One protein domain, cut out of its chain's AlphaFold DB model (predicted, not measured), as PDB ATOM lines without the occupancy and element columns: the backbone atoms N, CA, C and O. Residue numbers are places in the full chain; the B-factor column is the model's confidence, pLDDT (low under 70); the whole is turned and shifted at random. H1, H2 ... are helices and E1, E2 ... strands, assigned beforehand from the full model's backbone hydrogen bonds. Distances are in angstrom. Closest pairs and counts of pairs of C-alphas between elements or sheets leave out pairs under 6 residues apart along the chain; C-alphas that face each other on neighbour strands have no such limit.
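AT A GLANCE: This is residues 87 to 205 of the 357 residues of the protein "KlcB protein" of Methylophaga frappieri (strain ATCC BAA-2434 / DSM 25690 / JAM7) (UniProt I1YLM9). What is the shape? A strongly twisted four-stranded sheet curls round H1, and residues 183 to 205 form a long last stretch without a named element. What builds it? The printed part has 119 residues, 48 in named elements, mixed in class, in the order E1 E2 E3 E4 H1 H2; the sheet, in that strand order, is a meander, each strand the antiparallel neighbour of the one before. It is compact, radius of gyration of the C-alphas 14.5 A, spanning 51 by 31 by 26 A.

HOW THE PARTS SIT: How do strands pair? E1, residues 97 to 103, and E2, residues 106 to 112, form a hairpin, N 99 and O 110 being 3.0 A apart, within hydrogen-bond range. E3, residues 121 to 127, forms hairpins with E2, N 111 and O 124 at 2.8 A, and E4, residues 140 to 145, N 123 and O 143 at 2.8 A. Where are the helices? H1, residues 153 to 164, is on one face of the sheet, two layers, and touches E1, the closest C-alphas, of Val 103 and Lys 158, 6.4 A apart. H2, residues 174 to 182, only just grazes the sheet, with 5 pairs of C-alphas within 10 A; in both helices every O i to N i+4 pair is within hydrogen-bond range.

IN THESE COORDINATES: Where does E1 begin? C-alpha 97 is at (151.795, 156.601, 228.429); E1 is 18.7 A long. Where does H2 end? C-alpha 182 is at (140.615, 174.479, 237.315).

THE WHOLE: Is it cut? The printed part has no cut; the E3 to E4 link is long, 12 residues. Where is confidence low? Residues 114 to 119 have pLDDT under 70.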
ATOM      1  N   ALA A  87     153.799 156.287 235.117       89.25
ATOM      2  CA  ALA A  87     153.429 157.697 235.056       89.25
ATOM      3  C   ALA A  87     154.664 158.610 234.944       89.25
ATOM      4  O   ALA A  87     155.552 158.582 235.795       89.25
ATOM      5  N   GLY A  88     154.693 159.458 233.912       90.88
ATOM      6  CA  GLY A  88     155.802 160.377 233.644       90.88
ATOM      7  C   GLY A  88     156.945 159.772 232.825       90.88
ATOM      8  O   GLY A  88     157.788 160.528 232.344       90.88
ATOM      9  N   MET A  89     156.969 158.450 232.625       93.38
ATOM     10  CA  MET A  89     157.983 157.785 231.809       93.38
ATOM     11  C   MET A  89     157.615 157.827 230.325       93.38
ATOM     12  O   MET A  89     156.444 157.734 229.951       93.38
ATOM     13  N   VAL A  90     158.633 157.947 229.470       95.44
ATOM     14  CA  VAL A  90     158.459 157.861 228.016       95.44
ATOM     15  C   VAL A  90     157.998 156.441 227.663       95.44
ATOM     16  O   VAL A  90     158.703 155.484 227.998       95.44
ATOM     17  N   PRO A  91     156.843 156.271 226.997       95.38
ATOM     18  CA  PRO A  91     156.372 154.959 226.591       95.38
ATOM     19  C   PRO A  91     157.225 154.384 225.460       95.38
ATOM     20  O   PRO A  91     157.710 155.104 224.583       95.38
ATOM     21  N   LYS A  92     157.352 153.057 225.444       95.44
ATOM     22  CA  LYS A  92     157.813 152.313 224.271       95.44
ATOM     23  C   LYS A  92     156.772 152.410 223.149       95.44
ATOM     24  O   LYS A  92     155.585 152.633 223.394       95.44
ATOM     25  N   TRP A  93     157.194 152.166 221.909       93.62
ATOM     26  CA  TRP A  93     156.242 151.973 220.811       93.62
ATOM     27  C   TRP A  93     155.345 150.768 221.123       93.62
ATOM     28  O   TRP A  93     155.846 149.688 221.420       93.62
ATOM     29  N   GLY A  94     154.024 150.966 221.080       89.12
ATOM     30  CA  GLY A  94     153.034 149.953 221.468       89.12
ATOM     31  C   GLY A  94     152.502 150.080 222.898       89.12
ATOM     32  O   GLY A  94     151.519 149.421 223.222       89.12
ATOM     33  N   GLN A  95     153.083 150.947 223.733       93.06
ATOM     34  CA  GLN A  95     152.520 151.282 225.041       93.06
ATOM     35  C   GLN A  95     151.624 152.512 224.966       93.06
ATOM     36  O   GLN A  95     151.781 153.374 224.106       93.06
ATOM     37  N   LYS A  96     150.735 152.629 225.947       92.88
ATOM     38  CA  LYS A  96     150.121 153.901 226.321       92.88
ATOM     39  C   LYS A  96     150.959 154.559 227.409       92.88
ATOM     40  O   LYS A  96     151.504 153.870 228.271       92.88
ATOM     41  N   GLY A  97     151.045 155.882 227.403       93.44
ATOM     42  CA  GLY A  97     151.795 156.601 228.429       93.44
ATOM     43  C   GLY A  97     151.589 158.103 228.371       93.44
ATOM     44  O   GLY A  97     151.042 158.636 227.409       93.44
ATOM     45  N   ALA A  98     152.038 158.782 229.421       94.50
ATOM     46  CA  ALA A  98     152.022 160.233 229.496       94.50
ATOM     47  C   ALA A  98     153.347 160.734 230.073       94.50
ATOM     48  O   ALA A  98     153.747 160.307 231.158       94.50
ATOM     49  N   PHE A  99     154.010 161.637 229.355       95.56
ATOM     50  CA  PHE A  99     155.345 162.139 229.684       95.56
ATOM     51  C   PHE A  99     155.489 163.606 229.281       95.56
ATOM     52  O   PHE A  99     154.723 164.118 228.466       95.56
ATOM     53  N   VAL A 100     156.455 164.309 229.871       96.44
ATOM     54  CA  VAL A 100     156.684 165.730 229.585       96.44
ATOM     55  C   VAL A 100     157.935 165.896 228.743       96.44
ATOM     56  O   VAL A 100     158.999 165.403 229.103       96.44
ATOM     57  N   VAL A 101     157.812 166.646 227.651       97.00
ATOM     58  CA  VAL A 101     158.938 167.056 226.808       97.00
ATOM     59  C   VAL A 101     159.111 168.564 226.837       97.00
ATOM     60  O   VAL A 101     158.182 169.317 227.146       97.00
ATOM     61  N   VAL A 102     160.316 169.008 226.486       96.38
ATOM     62  CA  VAL A 102     160.642 170.424 226.323       96.38
ATOM     63  C   VAL A 102     161.152 170.652 224.908       96.38
ATOM     64  O   VAL A 102     162.130 170.026 224.500       96.38
ATOM     65  N   VAL A 103     160.504 171.556 224.173       96.25
ATOM     66  CA  VAL A 103     160.910 171.970 222.821       96.25
ATOM     67  C   VAL A 103     160.913 173.490 222.771       96.25
ATOM     68  O   VAL A 103     159.901 174.117 223.057       96.25
ATOM     69  N   ASP A 104     162.062 174.086 222.449       93.38
ATOM     70  CA  ASP A 104     162.246 175.546 222.395       93.38
ATOM     71  C   ASP A 104     161.745 176.287 223.659       93.38
ATOM     72  O   ASP A 104     161.047 177.296 223.603       93.38
ATOM     73  N   GLY A 105     162.040 175.715 224.833       92.44
ATOM     74  CA  GLY A 105     161.605 176.233 226.135       92.44
ATOM     75  C   GLY A 105     160.128 175.988 226.483       92.44
ATOM     76  O   GLY A 105     159.739 176.217 227.629       92.44
ATOM     77  N   MET A 106     159.314 175.478 225.555       95.56
ATOM     78  CA  MET A 106     157.916 175.116 225.791       95.56
ATOM     79  C   MET A 106     157.820 173.717 226.399       95.56
ATOM     80  O   MET A 106     158.263 172.736 225.801       95.56
ATOM     81  N   ARG A 107     157.210 173.626 227.585       96.19
ATOM     82  CA  ARG A 107     156.922 172.352 228.255       96.19
ATOM     83  C   ARG A 107     155.569 171.822 227.810       96.19
ATOM     84  O   ARG A 107     154.558 172.521 227.917       96.19
ATOM     85  N   VAL A 108     155.554 170.581 227.343       97.06
ATOM     86  CA  VAL A 108     154.362 169.935 226.790       97.06
ATOM     87  C   VAL A 108     154.175 168.587 227.458       97.06
ATOM     88  O   VAL A 108     155.101 167.777 227.477       97.06
ATOM     89  N   LEU A 109     152.980 168.345 227.993       97.06
ATOM     90  CA  LEU A 109     152.564 167.007 228.383       97.06
ATOM     91  C   LEU A 109     152.093 166.298 227.118       97.06
ATOM     92  O   LEU A 109     151.168 166.757 226.448       97.06
ATOM     93  N   VAL A 110     152.751 165.197 226.800       97.00
ATOM     94  CA  VAL A 110     152.415 164.324 225.685       97.00
ATOM     95  C   VAL A 110     151.694 163.121 226.264       97.00
ATOM     96  O   VAL A 110     152.283 162.349 227.018       97.00
ATOM     97  N   GLU A 111     150.425 162.964 225.916       95.38
ATOM     98  CA  GLU A 111     149.715 161.704 226.081       95.38
ATOM     99  C   GLU A 111     149.849 160.920 224.777       95.38
ATOM    100  O   GLU A 111     149.444 161.378 223.707       95.38
ATOM    101  N   PHE A 112     150.462 159.748 224.867       93.25
ATOM    102  CA  PHE A 112     150.651 158.841 223.750       93.25
ATOM    103  C   PHE A 112     149.695 157.661 223.905       93.25
ATOM    104  O   PHE A 112     149.698 156.965 224.928       93.25
ATOM    105  N   GLY A 113     148.833 157.484 222.906       82.12
ATOM    106  CA  GLY A 113     147.845 156.413 222.864       82.12
ATOM    107  C   GLY A 113     148.388 155.123 222.252       82.12
ATOM    108  O   GLY A 113     149.373 155.127 221.518       82.12
ATOM    109  N   SER A 114     147.685 154.022 222.523       66.88
ATOM    110  CA  SER A 114     147.905 152.735 221.856       66.88
ATOM    111  C   SER A 114     147.818 152.867 220.327       66.88
ATOM    112  O   SER A 114     147.133 153.753 219.813       66.88
ATOM    113  N   LEU A 115     148.469 151.949 219.603       60.09
ATOM    114  CA  LEU A 115     148.601 151.907 218.134       60.09
ATOM    115  C   LEU A 115     147.283 151.720 217.348       60.09
ATOM    116  O   LEU A 115     147.306 151.436 216.146       60.09
ATOM    117  N   GLY A 116     146.136 151.892 218.010       52.19
ATOM    118  CA  GLY A 116     144.804 151.821 217.429       52.19
ATOM    119  C   GLY A 116     144.550 150.526 216.656       52.19
ATOM    120  O   GLY A 116     145.264 149.533 216.767       52.19
ATOM    121  N   SER A 117     143.504 150.533 215.834       48.47
ATOM    122  CA  SER A 117     143.399 149.570 214.742       48.47
ATOM    123  C   SER A 117     144.295 150.048 213.600       48.47
ATOM    124  O   SER A 117     144.110 151.171 213.140       48.47
ATOM    125  N   GLN A 118     145.177 149.183 213.094       56.28
ATOM    126  CA  GLN A 118     146.027 149.419 211.908       56.28
ATOM    127  C   GLN A 118     147.306 150.263 212.100       56.28
ATOM    128  O   GLN A 118     147.865 150.726 211.111       56.28
ATOM    129  N   GLY A 119     147.827 150.430 213.321       62.97
ATOM    130  CA  GLY A 119     149.170 151.005 213.522       62.97
ATOM    131  C   GLY A 119     149.255 152.524 213.486       62.97
ATOM    132  O   GLY A 119     150.345 153.068 213.330       62.97
ATOM    133  N   THR A 120     148.121 153.212 213.617       75.06
ATOM    134  CA  THR A 120     148.108 154.670 213.759       75.06
ATOM    135  C   THR A 120     148.377 155.040 215.213       75.06
ATOM    136  O   THR A 120     147.620 154.663 216.108       75.06
ATOM    137  N   ALA A 121     149.440 155.800 215.444       84.62
ATOM    138  CA  ALA A 121     149.775 156.379 216.731       84.62
ATOM    139  C   ALA A 121     149.036 157.710 216.935       84.62
ATOM    140  O   ALA A 121     148.977 158.547 216.032       84.62
ATOM    141  N   LEU A 122     148.492 157.922 218.135       89.38
ATOM    142  CA  LEU A 122     147.888 159.191 218.539       89.38
ATOM    143  C   LEU A 122     148.798 159.898 219.543       89.38
ATOM    144  O   LEU A 122     149.044 159.385 220.635       89.38
ATOM    145  N   PHE A 123     149.215 161.108 219.187       94.00
ATOM    146  CA  PHE A 123     149.853 162.057 220.085       94.00
ATOM    147  C   PHE A 123     148.845 163.131 220.482       94.00
ATOM    148  O   PHE A 123     148.294 163.836 219.634       94.00
ATOM    149  N   SER A 124     148.631 163.277 221.779       95.44
ATOM    150  CA  SER A 124     147.819 164.329 222.374       95.44
ATOM    151  C   SER A 124     148.742 165.273 223.138       95.44
ATOM    152  O   SER A 124     149.347 164.904 224.141       95.44
ATOM    153  N   PHE A 125     148.890 166.497 222.638       97.19
ATOM    154  CA  PHE A 125     149.755 167.520 223.213       97.19
ATOM    155  C   PHE A 125     148.942 168.462 224.096       97.19
ATOM    156  O   PHE A 125     147.991 169.091 223.628       97.19
ATOM    157  N   HIS A 126     149.360 168.611 225.349       96.56
ATOM    158  CA  HIS A 126     148.712 169.458 226.344       96.56
ATOM    159  C   HIS A 126     149.687 170.507 226.880       96.56
ATOM    160  O   HIS A 126     150.834 170.206 227.226       96.56
ATOM    161  N   ALA A 127     149.215 171.747 226.994       96.50
ATOM    162  CA  ALA A 127     149.990 172.823 227.590       96.50
ATOM    163  C   ALA A 127     150.227 172.576 229.090       96.50
ATOM    164  O   ALA A 127     149.282 172.427 229.876       96.50
ATOM    165  N   VAL A 128     151.502 172.574 229.489       96.00
ATOM    166  CA  VAL A 128     151.915 172.514 230.902       96.00
ATOM    167  C   VAL A 128     151.838 173.903 231.527       96.00
ATOM    168  O   VAL A 128     151.248 174.081 232.593       96.00
ATOM    169  N   ASP A 129     152.415 174.884 230.834       95.81
ATOM    170  CA  ASP A 129     152.470 176.279 231.250       95.81
ATOM    171  C   ASP A 129     151.397 177.085 230.525       95.81
ATOM    172  O   ASP A 129     151.471 177.297 229.318       95.81
ATOM    173  N   LEU A 130     150.382 177.514 231.271       95.06
ATOM    174  CA  LEU A 130     149.212 178.186 230.714       95.06
ATOM    175  C   LEU A 130     149.432 179.682 230.464       95.06
ATOM    176  O   LEU A 130     148.633 180.314 229.784       95.06
ATOM    177  N   ASP A 131     150.484 180.256 231.043       91.88
ATOM    178  CA  ASP A 131     150.861 181.665 230.915       91.88
ATOM    179  C   ASP A 131     151.879 181.930 229.793       91.88
ATOM    180  O   ASP A 131     152.452 183.015 229.729       91.88
ATOM    181  N   ALA A 132     152.109 180.944 228.923       92.00
ATOM    182  CA  ALA A 132     153.047 181.007 227.810       92.00
ATOM    183  C   ALA A 132     152.362 180.670 226.476       92.00
ATOM    184  O   ALA A 132     151.216 180.219 226.431       92.00
ATOM    185  N   TRP A 133     153.087 180.886 225.377       94.94
ATOM    186  CA  TRP A 133     152.654 180.453 224.053       94.94
ATOM    187  C   TRP A 133     152.634 178.923 223.939       94.94
ATOM    188  O   TRP A 133     153.407 178.218 224.592       94.94
ATOM    189  N   PHE A 134     151.754 178.415 223.078       96.69
ATOM    190  CA  PHE A 134     151.582 176.991 222.796       96.69
ATOM    191  C   PHE A 134     151.321 176.764 221.298       96.69
ATOM    192  O   PHE A 134     151.074 177.704 220.552       96.69
ATOM    193  N   ILE A 135     151.332 175.514 220.830       95.69
ATOM    194  CA  ILE A 135     151.054 175.145 219.421       95.69
ATOM    195  C   ILE A 135     149.564 175.250 219.020       95.69
ATOM    196  O   ILE A 135     149.187 174.825 217.923       95.69
ATOM    197  N   SER A 136     148.701 175.722 219.929       95.19
ATOM    198  CA  SER A 136     147.240 175.800 219.792       95.19
ATOM    199  C   SER A 136     146.652 176.772 220.824       95.19
ATOM    200  O   SER A 136     146.994 176.711 222.004       95.19
ATOM    201  N   GLU A 137     145.707 177.611 220.407       93.94
ATOM    202  CA  GLU A 137     144.986 178.580 221.258       93.94
ATOM    203  C   GLU A 137     144.164 177.914 222.377       93.94
ATOM    204  O   GLU A 137     143.848 178.528 223.393       93.94
ATOM    205  N   THR A 138     143.844 176.628 222.224       94.50
ATOM    206  CA  THR A 138     143.044 175.869 223.199       94.50
ATOM    207  C   THR A 138     143.870 175.261 224.336       94.50
ATOM    208  O   THR A 138     143.305 174.689 225.271       94.50
ATOM    209  N   GLY A 139     145.206 175.318 224.243       95.06
ATOM    210  CA  GLY A 139     146.107 174.568 225.123       95.06
ATOM    211  C   GLY A 139     146.122 173.053 224.864       95.06
ATOM    212  O   GLY A 139     146.667 172.304 225.676       95.06
ATOM    213  N   TYR A 140     145.524 172.597 223.756       95.88
ATOM    214  CA  TYR A 140     145.472 171.197 223.334       95.88
ATOM    215  C   TYR A 140     145.634 171.043 221.816       95.88
ATOM    216  O   TYR A 140     145.125 171.857 221.039       95.88
ATOM    217  N   ARG A 141     146.315 169.981 221.377       94.44
ATOM    218  CA  ARG A 141     146.374 169.579 219.966       94.44
ATOM    219  C   ARG A 141     146.562 168.070 219.845       94.44
ATOM    220  O   ARG A 141     147.490 167.535 220.438       94.44
ATOM    221  N   SER A 142     145.734 167.401 219.046       93.94
ATOM    222  CA  SER A 142     145.965 166.009 218.648       93.94
ATOM    223  C   SER A 142     146.732 165.919 217.328       93.94
ATOM    224  O   SER A 142     146.629 166.799 216.470       93.94
ATOM    225  N   HIS A 143     147.471 164.829 217.159       92.50
ATOM    226  CA  HIS A 143     148.183 164.475 215.940       92.50
ATOM    227  C   HIS A 143     148.152 162.957 215.749       92.50
ATOM    228  O   HIS A 143     148.481 162.210 216.667       92.50
ATOM    229  N   PHE A 144     147.756 162.514 214.558       89.88
ATOM    230  CA  PHE A 144     147.834 161.112 214.161       89.88
ATOM    231  C   PHE A 144     149.052 160.923 213.269       89.88
ATOM    232  O   PHE A 144     149.225 161.685 212.319       89.88
ATOM    233  N   ASP A 145     149.848 159.905 213.563       88.00
ATOM    234  CA  ASP A 145     151.029 159.547 212.781       88.00
ATOM    235  C   ASP A 145     151.161 158.022 212.666       88.00
ATOM    236  O   ASP A 145     150.443 157.268 213.329       88.00
ATOM    237  N   GLY A 146     152.069 157.558 211.816       86.75
ATOM    238  CA  GLY A 146     152.526 156.172 211.812       86.75
ATOM    239  C   GLY A 146     153.647 155.924 212.824       86.75
ATOM    240  O   GLY A 146     154.059 156.807 213.581       86.75
ATOM    241  N   LEU A 147     154.179 154.702 212.807       89.69
ATOM    242  CA  LEU A 147     155.448 154.392 213.464       89.69
ATOM    243  C   LEU A 147     156.577 155.195 212.805       89.69
ATOM    244  O   LEU A 147     156.709 155.190 211.580       89.69
ATOM    245  N   ARG A 148     157.415 155.852 213.616       91.94
ATOM    246  CA  ARG A 148     158.628 156.527 213.136       91.94
ATOM    247  C   ARG A 148     159.842 155.632 213.355       91.94
ATOM    248  O   ARG A 148     160.420 155.614 214.439       91.94
ATOM    249  N   PHE A 149     160.180 154.863 212.324       93.88
ATOM    250  CA  PHE A 149     161.337 153.970 212.330       93.88
ATOM    251  C   PHE A 149     162.642 154.746 212.546       93.88
ATOM    252  O   PHE A 149     162.810 155.843 212.015       93.88
ATOM    253  N   GLY A 150     163.526 154.190 213.376       96.81
ATOM    254  CA  GLY A 150     164.788 154.814 213.781       96.81
ATOM    255  C   GLY A 150     164.658 155.868 214.892       96.81
ATOM    256  O   GLY A 150     165.650 156.493 215.258       96.81
ATOM    257  N   SER A 151     163.460 156.081 215.450       96.56
ATOM    258  CA  SER A 151     163.225 157.071 216.510       96.56
ATOM    259  C   SER A 151     162.436 156.496 217.679       96.56
ATOM    260  O   SER A 151     161.574 155.631 217.525       96.56
ATOM    261  N   THR A 152     162.693 157.011 218.874       97.00
ATOM    262  CA  THR A 152     161.856 156.795 220.060       97.00
ATOM    263  C   THR A 152     160.546 157.588 219.969       97.00
ATOM    264  O   THR A 152     160.414 158.528 219.182       97.00
ATOM    265  N   VAL A 153     159.567 157.256 220.822       96.44
ATOM    266  CA  VAL A 153     158.312 158.025 220.929       96.44
ATOM    267  C   VAL A 153     158.580 159.476 221.349       96.44
ATOM    268  O   VAL A 153     157.909 160.392 220.875       96.44
ATOM    269  N   GLU A 154     159.575 159.709 222.211       97.56
ATOM    270  CA  GLU A 154     159.959 161.058 222.634       97.56
ATOM    271  C   GLU A 154     160.545 161.880 221.482       97.56
ATOM    272  O   GLU A 154     160.157 163.036 221.305       97.56
ATOM    273  N   GLU A 155     161.457 161.308 220.694       98.12
ATOM    274  CA  GLU A 155     162.037 161.983 219.525       98.12
ATOM    275  C   GLU A 155     160.959 162.299 218.487       98.12
ATOM    276  O   GLU A 155     160.847 163.445 218.053       98.12
ATOM    277  N   ALA A 156     160.080 161.334 218.194       96.50
ATOM    278  CA  ALA A 156     158.933 161.549 217.319       96.50
ATOM    279  C   ALA A 156     158.044 162.707 217.808       96.50
ATOM    280  O   ALA A 156     157.697 163.598 217.030       96.50
ATOM    281  N   ALA A 157     157.717 162.742 219.105       97.25
ATOM    282  CA  ALA A 157     156.933 163.822 219.695       97.25
ATOM    283  C   ALA A 157     157.639 165.184 219.577       97.25
ATOM    284  O   ALA A 157     156.997 166.180 219.232       97.25
ATOM    285  N   LYS A 158     158.952 165.242 219.836       98.06
ATOM    286  CA  LYS A 158     159.751 166.472 219.708       98.06
ATOM    287  C   LYS A 158     159.784 166.980 218.270       98.06
ATOM    288  O   LYS A 158     159.615 168.180 218.067       98.06
ATOM    289  N   ASP A 159     159.925 166.091 217.294       97.31
ATOM    290  CA  ASP A 159     159.933 166.452 215.876       97.31
ATOM    291  C   ASP A 159     158.575 166.988 215.411       97.31
ATOM    292  O   ASP A 159     158.519 168.013 214.726       97.31
ATOM    293  N   ILE A 160     157.474 166.347 215.820       96.19
ATOM    294  CA  ILE A 160     156.108 166.823 215.534       96.19
ATOM    295  C   ILE A 160     155.893 168.221 216.128       96.19
ATOM    296  O   ILE A 160     155.379 169.122 215.460       96.19
ATOM    297  N   LEU A 161     156.310 168.428 217.380       96.69
ATOM    298  CA  LEU A 161     156.226 169.730 218.041       96.69
ATOM    299  C   LEU A 161     157.069 170.787 217.323       96.69
ATOM    300  O   LEU A 161     156.584 171.892 217.082       96.69
ATOM    301  N   ALA A 162     158.310 170.455 216.967       95.69
ATOM    302  CA  ALA A 162     159.207 171.354 216.253       95.69
ATOM    303  C   ALA A 162     158.635 171.766 214.891       95.69
ATOM    304  O   ALA A 162     158.799 172.918 214.488       95.69
ATOM    305  N   ASP A 163     157.935 170.862 214.203       95.00
ATOM    306  CA  ASP A 163     157.263 171.174 212.944       95.00
ATOM    307  C   ASP A 163     156.113 172.169 213.139       95.00
ATOM    308  O   ASP A 163     156.088 173.211 212.485       95.00
ATOM    309  N   TYR A 164     155.239 171.942 214.125       94.31
ATOM    310  CA  TYR A 164     154.156 172.885 214.434       94.31
ATOM    311  C   TYR A 164     154.641 174.270 214.864       94.31
ATOM    312  O   TYR A 164     153.973 175.272 214.595       94.31
ATOM    313  N   LEU A 165     155.807 174.352 215.502       92.56
ATOM    314  CA  LEU A 165     156.395 175.626 215.917       92.56
ATOM    315  C   LEU A 165     156.945 176.471 214.761       92.56
ATOM    316  O   LEU A 165     157.266 177.641 214.993       92.56
ATOM    317  N   LYS A 166     157.032 175.923 213.541       92.69
ATOM    318  CA  LYS A 166     157.364 176.693 212.331       92.69
ATOM    319  C   LYS A 166     156.210 177.590 211.880       92.69
ATOM    320  O   LYS A 166     156.464 178.610 211.247       92.69
ATOM    321  N   ASP A 167     154.972 177.234 212.225       89.62
ATOM    322  CA  ASP A 167     153.779 177.952 211.778       89.62
ATOM    323  C   ASP A 167     153.468 179.160 212.667       89.62
ATOM    324  O   ASP A 167     153.554 180.314 212.241       89.62
ATOM    325  N   LYS A 168     153.030 178.903 213.908       87.12
ATOM    326  CA  LYS A 168     152.542 179.926 214.840       87.12
ATOM    327  C   LYS A 168     152.816 179.534 216.286       87.12
ATOM    328  O   LYS A 168     152.895 178.356 216.626       87.12
ATOM    329  N   ARG A 169     152.886 180.552 217.145       92.81
ATOM    330  CA  ARG A 169     153.037 180.427 218.601       92.81
ATOM    331  C   ARG A 169     151.968 181.259 219.317       92.81
ATOM    332  O   ARG A 169     152.304 182.287 219.901       92.81
ATOM    333  N   PRO A 170     150.679 180.907 219.174       93.56
ATOM    334  CA  PRO A 170     149.609 181.637 219.838       93.56
ATOM    335  C   PRO A 170     149.707 181.535 221.363       93.56
ATOM    336  O   PRO A 170     150.189 180.543 221.913       93.56
ATOM    337  N   GLU A 171     149.197 182.554 222.045       95.19
ATOM    338  CA  GLU A 171     148.838 182.456 223.459       95.19
ATOM    339  C   GLU A 171     147.570 181.602 223.617       95.19
ATOM    340  O   GLU A 171     146.759 181.492 222.696       95.19
ATOM    341  N   ILE A 172     147.391 180.987 224.785       95.19
ATOM    342  CA  ILE A 172     146.168 180.236 225.092       95.19
ATOM    343  C   ILE A 172     145.050 181.231 225.408       95.19
ATOM    344  O   ILE A 172     145.228 182.110 226.255       95.19
ATOM    345  N   GLU A 173     143.885 181.078 224.778       92.44
ATOM    346  CA  GLU A 173     142.759 181.980 225.032       92.44
ATOM    347  C   GLU A 173     142.302 181.904 226.492       92.44
ATOM    348  O   GLU A 173     142.294 180.842 227.124       92.44
ATOM    349  N   THR A 174     141.834 183.040 227.010       91.31
ATOM    350  CA  THR A 174     141.400 183.216 228.400       91.31
ATOM    351  C   THR A 174     140.434 182.130 228.876       91.31
ATOM    352  O   THR A 174     140.651 181.530 229.927       91.31
ATOM    353  N   SER A 175     139.406 181.813 228.084       88.25
ATOM    354  CA  SER A 175     138.389 180.813 228.439       88.25
ATOM    355  C   SER A 175     138.986 179.410 228.615       88.25
ATOM    356  O   SER A 175     138.667 178.701 229.578       88.25
ATOM    357  N   TYR A 176     139.896 179.014 227.721       91.62
ATOM    358  CA  TYR A 176     140.596 177.738 227.789       91.62
ATOM    359  C   TYR A 176     141.593 177.711 228.937       91.62
ATOM    360  O   TYR A 176     141.607 176.737 229.691       91.62
ATOM    361  N   ARG A 177     142.359 178.785 229.132       93.19
ATOM    362  CA  ARG A 177     143.281 178.925 230.260       93.19
ATOM    363  C   ARG A 177     142.562 178.803 231.604       93.19
ATOM    364  O   ARG A 177     143.023 178.051 232.456       93.19
ATOM    365  N   ASP A 178     141.413 179.449 231.779       88.31
ATOM    366  CA  ASP A 178     140.628 179.386 233.020       88.31
ATOM    367  C   ASP A 178     140.014 178.002 233.260       88.31
ATOM    368  O   ASP A 178     139.938 177.515 234.394       88.31
ATOM    369  N   ARG A 179     139.550 177.338 232.196       90.88
ATOM    370  CA  ARG A 179     139.058 175.953 232.270       90.88
ATOM    371  C   ARG A 179     140.184 174.993 232.644       90.88
ATOM    372  O   ARG A 179     140.012 174.148 233.523       90.88
ATOM    373  N   LEU A 180     141.340 175.139 232.003       91.69
ATOM    374  CA  LEU A 180     142.520 174.337 232.275       91.69
ATOM    375  C   LEU A 180     143.005 174.590 233.708       91.69
ATOM    376  O   LEU A 180     143.145 173.629 234.456       91.69
ATOM    377  N   ALA A 181     143.168 175.833 234.154       90.69
ATOM    378  CA  ALA A 181     143.616 176.165 235.512       90.69
ATOM    379  C   ALA A 181     142.813 175.459 236.626       90.69
ATOM    380  O   ALA A 181     143.378 175.097 237.653       90.69
ATOM    381  N   ARG A 182     141.514 175.210 236.399       88.62
ATOM    382  CA  ARG A 182     140.615 174.479 237.315       88.62
ATOM    383  C   ARG A 182     140.673 172.953 237.188       88.62
ATOM    384  O   ARG A 182     140.191 172.251 238.071       88.62
ATOM    385  N   SER A 183     141.212 172.438 236.088       87.31
ATOM    386  CA  SER A 183     141.331 171.000 235.849       87.31
ATOM    387  C   SER A 183     142.468 170.411 236.694       87.31
ATOM    388  O   SER A 183     143.528 171.040 236.791       87.31
ATOM    389  N   PRO A 184     142.285 169.216 237.286       86.44
ATOM    390  CA  PRO A 184     143.324 168.573 238.079       86.44
ATOM    391  C   PRO A 184     144.567 168.303 237.228       86.44
ATOM    392  O   PRO A 184     144.468 168.023 236.035       86.44
ATOM    393  N   LEU A 185     145.743 168.391 237.851       83.75
ATOM    394  CA  LEU A 185     147.015 168.059 237.218       83.75
ATOM    395  C   LEU A 185     147.145 166.531 237.073       83.75
ATOM    396  O   LEU A 185     147.079 165.830 238.084       83.75
ATOM    397  N   PRO A 186     147.369 166.009 235.854       85.06
ATOM    398  CA  PRO A 186     147.800 164.634 235.639       85.06
ATOM    399  C   PRO A 186     148.980 164.229 236.527       85.06
ATOM    400  O   PRO A 186     149.907 165.015 236.736       85.06
ATOM    401  N   ALA A 187     148.985 162.975 236.989       83.75
ATOM    402  CA  ALA A 187     150.036 162.430 237.856       83.75
ATOM    403  C   ALA A 187     151.443 162.551 237.240       83.75
ATOM    404  O   ALA A 187     152.397 162.849 237.953       83.75
ATOM    405  N   ALA A 188     151.553 162.426 235.913       82.44
ATOM    406  CA  ALA A 188     152.797 162.625 235.164       82.44
ATOM    407  C   ALA A 188     153.431 164.019 235.372       82.44
ATOM    408  O   ALA A 188     154.622 164.196 235.142       82.44
ATOM    409  N   MET A 189     152.650 165.012 235.814       84.94
ATOM    410  CA  MET A 189     153.117 166.376 236.071       84.94
ATOM    411  C   MET A 189     153.356 166.686 237.557       84.94
ATOM    412  O   MET A 189     153.808 167.787 237.875       84.94
ATOM    413  N   ALA A 190     153.052 165.759 238.471       79.12
ATOM    414  CA  ALA A 190     153.063 166.025 239.913       79.12
ATOM    415  C   ALA A 190     154.461 166.371 240.458       79.12
ATOM    416  O   ALA A 190     154.576 167.185 241.372       79.12
ATOM    417  N   SER A 191     155.507 165.793 239.865       82.38
ATOM    418  CA  SER A 191     156.901 165.938 240.307       82.38
ATOM    419  C   SER A 191     157.727 166.886 239.426       82.38
ATOM    420  O   SER A 191     158.954 166.831 239.452       82.38
ATOM    421  N   LEU A 192     157.086 167.726 238.603       87.31
ATOM    422  CA  LEU A 192     157.803 168.645 237.714       87.31
ATOM    423  C   LEU A 192     158.546 169.733 238.496       87.31
ATOM    424  O   LEU A 192     157.949 170.455 239.298       87.31
ATOM    425  N   GLU A 193     159.820 169.927 238.159       87.56
ATOM    426  CA  GLU A 193     160.634 171.044 238.634       87.56
ATOM    427  C   GLU A 193     161.115 171.907 237.451       87.56
ATOM    428  O   GLU A 193     161.790 171.391 236.556       87.56
ATOM    429  N   PRO A 194     160.782 173.217 237.401       89.62
ATOM    430  CA  PRO A 194     159.846 173.934 238.281       89.62
ATOM    431  C   PRO A 194     158.396 173.425 238.128       89.62
ATOM    432  O   PRO A 194     158.085 172.793 237.120       89.62
ATOM    433  N   PRO A 195     157.470 173.714 239.058       90.25
ATOM    434  CA  PRO A 195     156.076 173.283 238.922       90.25
ATOM    435  C   PRO A 195     155.405 173.873 237.670       90.25
ATOM    436  O   PRO A 195     155.843 174.889 237.118       90.25
ATOM    437  N   ALA A 196     154.335 173.229 237.201       92.62
ATOM    438  CA  ALA A 196     153.524 173.718 236.085       92.62
ATOM    439  C   ALA A 196     152.893 175.086 236.413       92.62
ATOM    440  O   ALA A 196     152.279 175.253 237.472       92.62
ATOM    441  N   ARG A 197     153.013 176.069 235.511       92.38
ATOM    442  CA  ARG A 197     152.431 177.407 235.707       92.38
ATOM    443  C   ARG A 197     150.981 177.417 235.238       92.38
ATOM    444  O   ARG A 197     150.698 177.572 234.055       92.38
ATOM    445  N   ARG A 198     150.046 177.223 236.169       89.12
ATOM    446  CA  ARG A 198     148.613 177.043 235.865       89.12
ATOM    447  C   ARG A 198     147.692 178.157 236.352       89.12
ATOM    448  O   ARG A 198     146.513 177.919 236.580       89.12
ATOM    449  N   SER A 199     148.203 179.374 236.508       86.31
ATOM    450  CA  SER A 199     147.368 180.514 236.900       86.31
ATOM    451  C   SER A 199     146.282 180.776 235.847       86.31
ATOM    452  O   SER A 199     146.626 180.826 234.660       86.31
ATOM    453  N   PRO A 200     145.009 180.981 236.235       88.19
ATOM    454  CA  PRO A 200     143.963 181.400 235.301       88.19
ATOM    455  C   PRO A 200     144.291 182.779 234.703       88.19
ATOM    456  O   PRO A 200     145.119 183.516 235.245       88.19
ATOM    457  N   ALA A 201     143.674 183.115 233.572       85.62
ATOM    458  CA  ALA A 201     143.725 184.463 233.007       85.62
ATOM    459  C   ALA A 201     142.686 185.373 233.675       85.62
ATOM    460  O   ALA A 201     142.990 186.531 233.962       85.62
ATOM    461  N   THR A 202     141.494 184.851 233.975       81.88
ATOM    462  CA  THR A 202     140.486 185.572 234.758       81.88
ATOM    463  C   THR A 202     140.685 185.276 236.236       81.88
ATOM    464  O   THR A 202     140.520 184.147 236.701       81.88
ATOM    465  N   LEU A 203     141.037 186.308 236.992       73.69
ATOM    466  CA  LEU A 203     141.158 186.237 238.441       73.69
ATOM    467  C   LEU A 203     139.881 186.802 239.062       73.69
ATOM    468  O   LEU A 203     139.575 187.978 238.882       73.69
ATOM    469  N   ASP A 204     139.149 185.967 239.796       70.69
ATOM    470  CA  ASP A 204     138.034 186.424 240.624       70.69
ATOM    471  C   ASP A 204     138.607 187.039 241.907       70.69
ATOM    472  O   ASP A 204     138.985 186.336 242.847       70.69
ATOM    473  N   ILE A 205     138.795 188.360 241.889       73.38
ATOM    474  CA  ILE A 205     139.328 189.116 243.023       73.38
ATOM    475  C   ILE A 205     138.139 189.571 243.872       73.38
ATOM    476  O   ILE A 205     137.338 190.380 243.393       73.38
TER     477      ILE A 205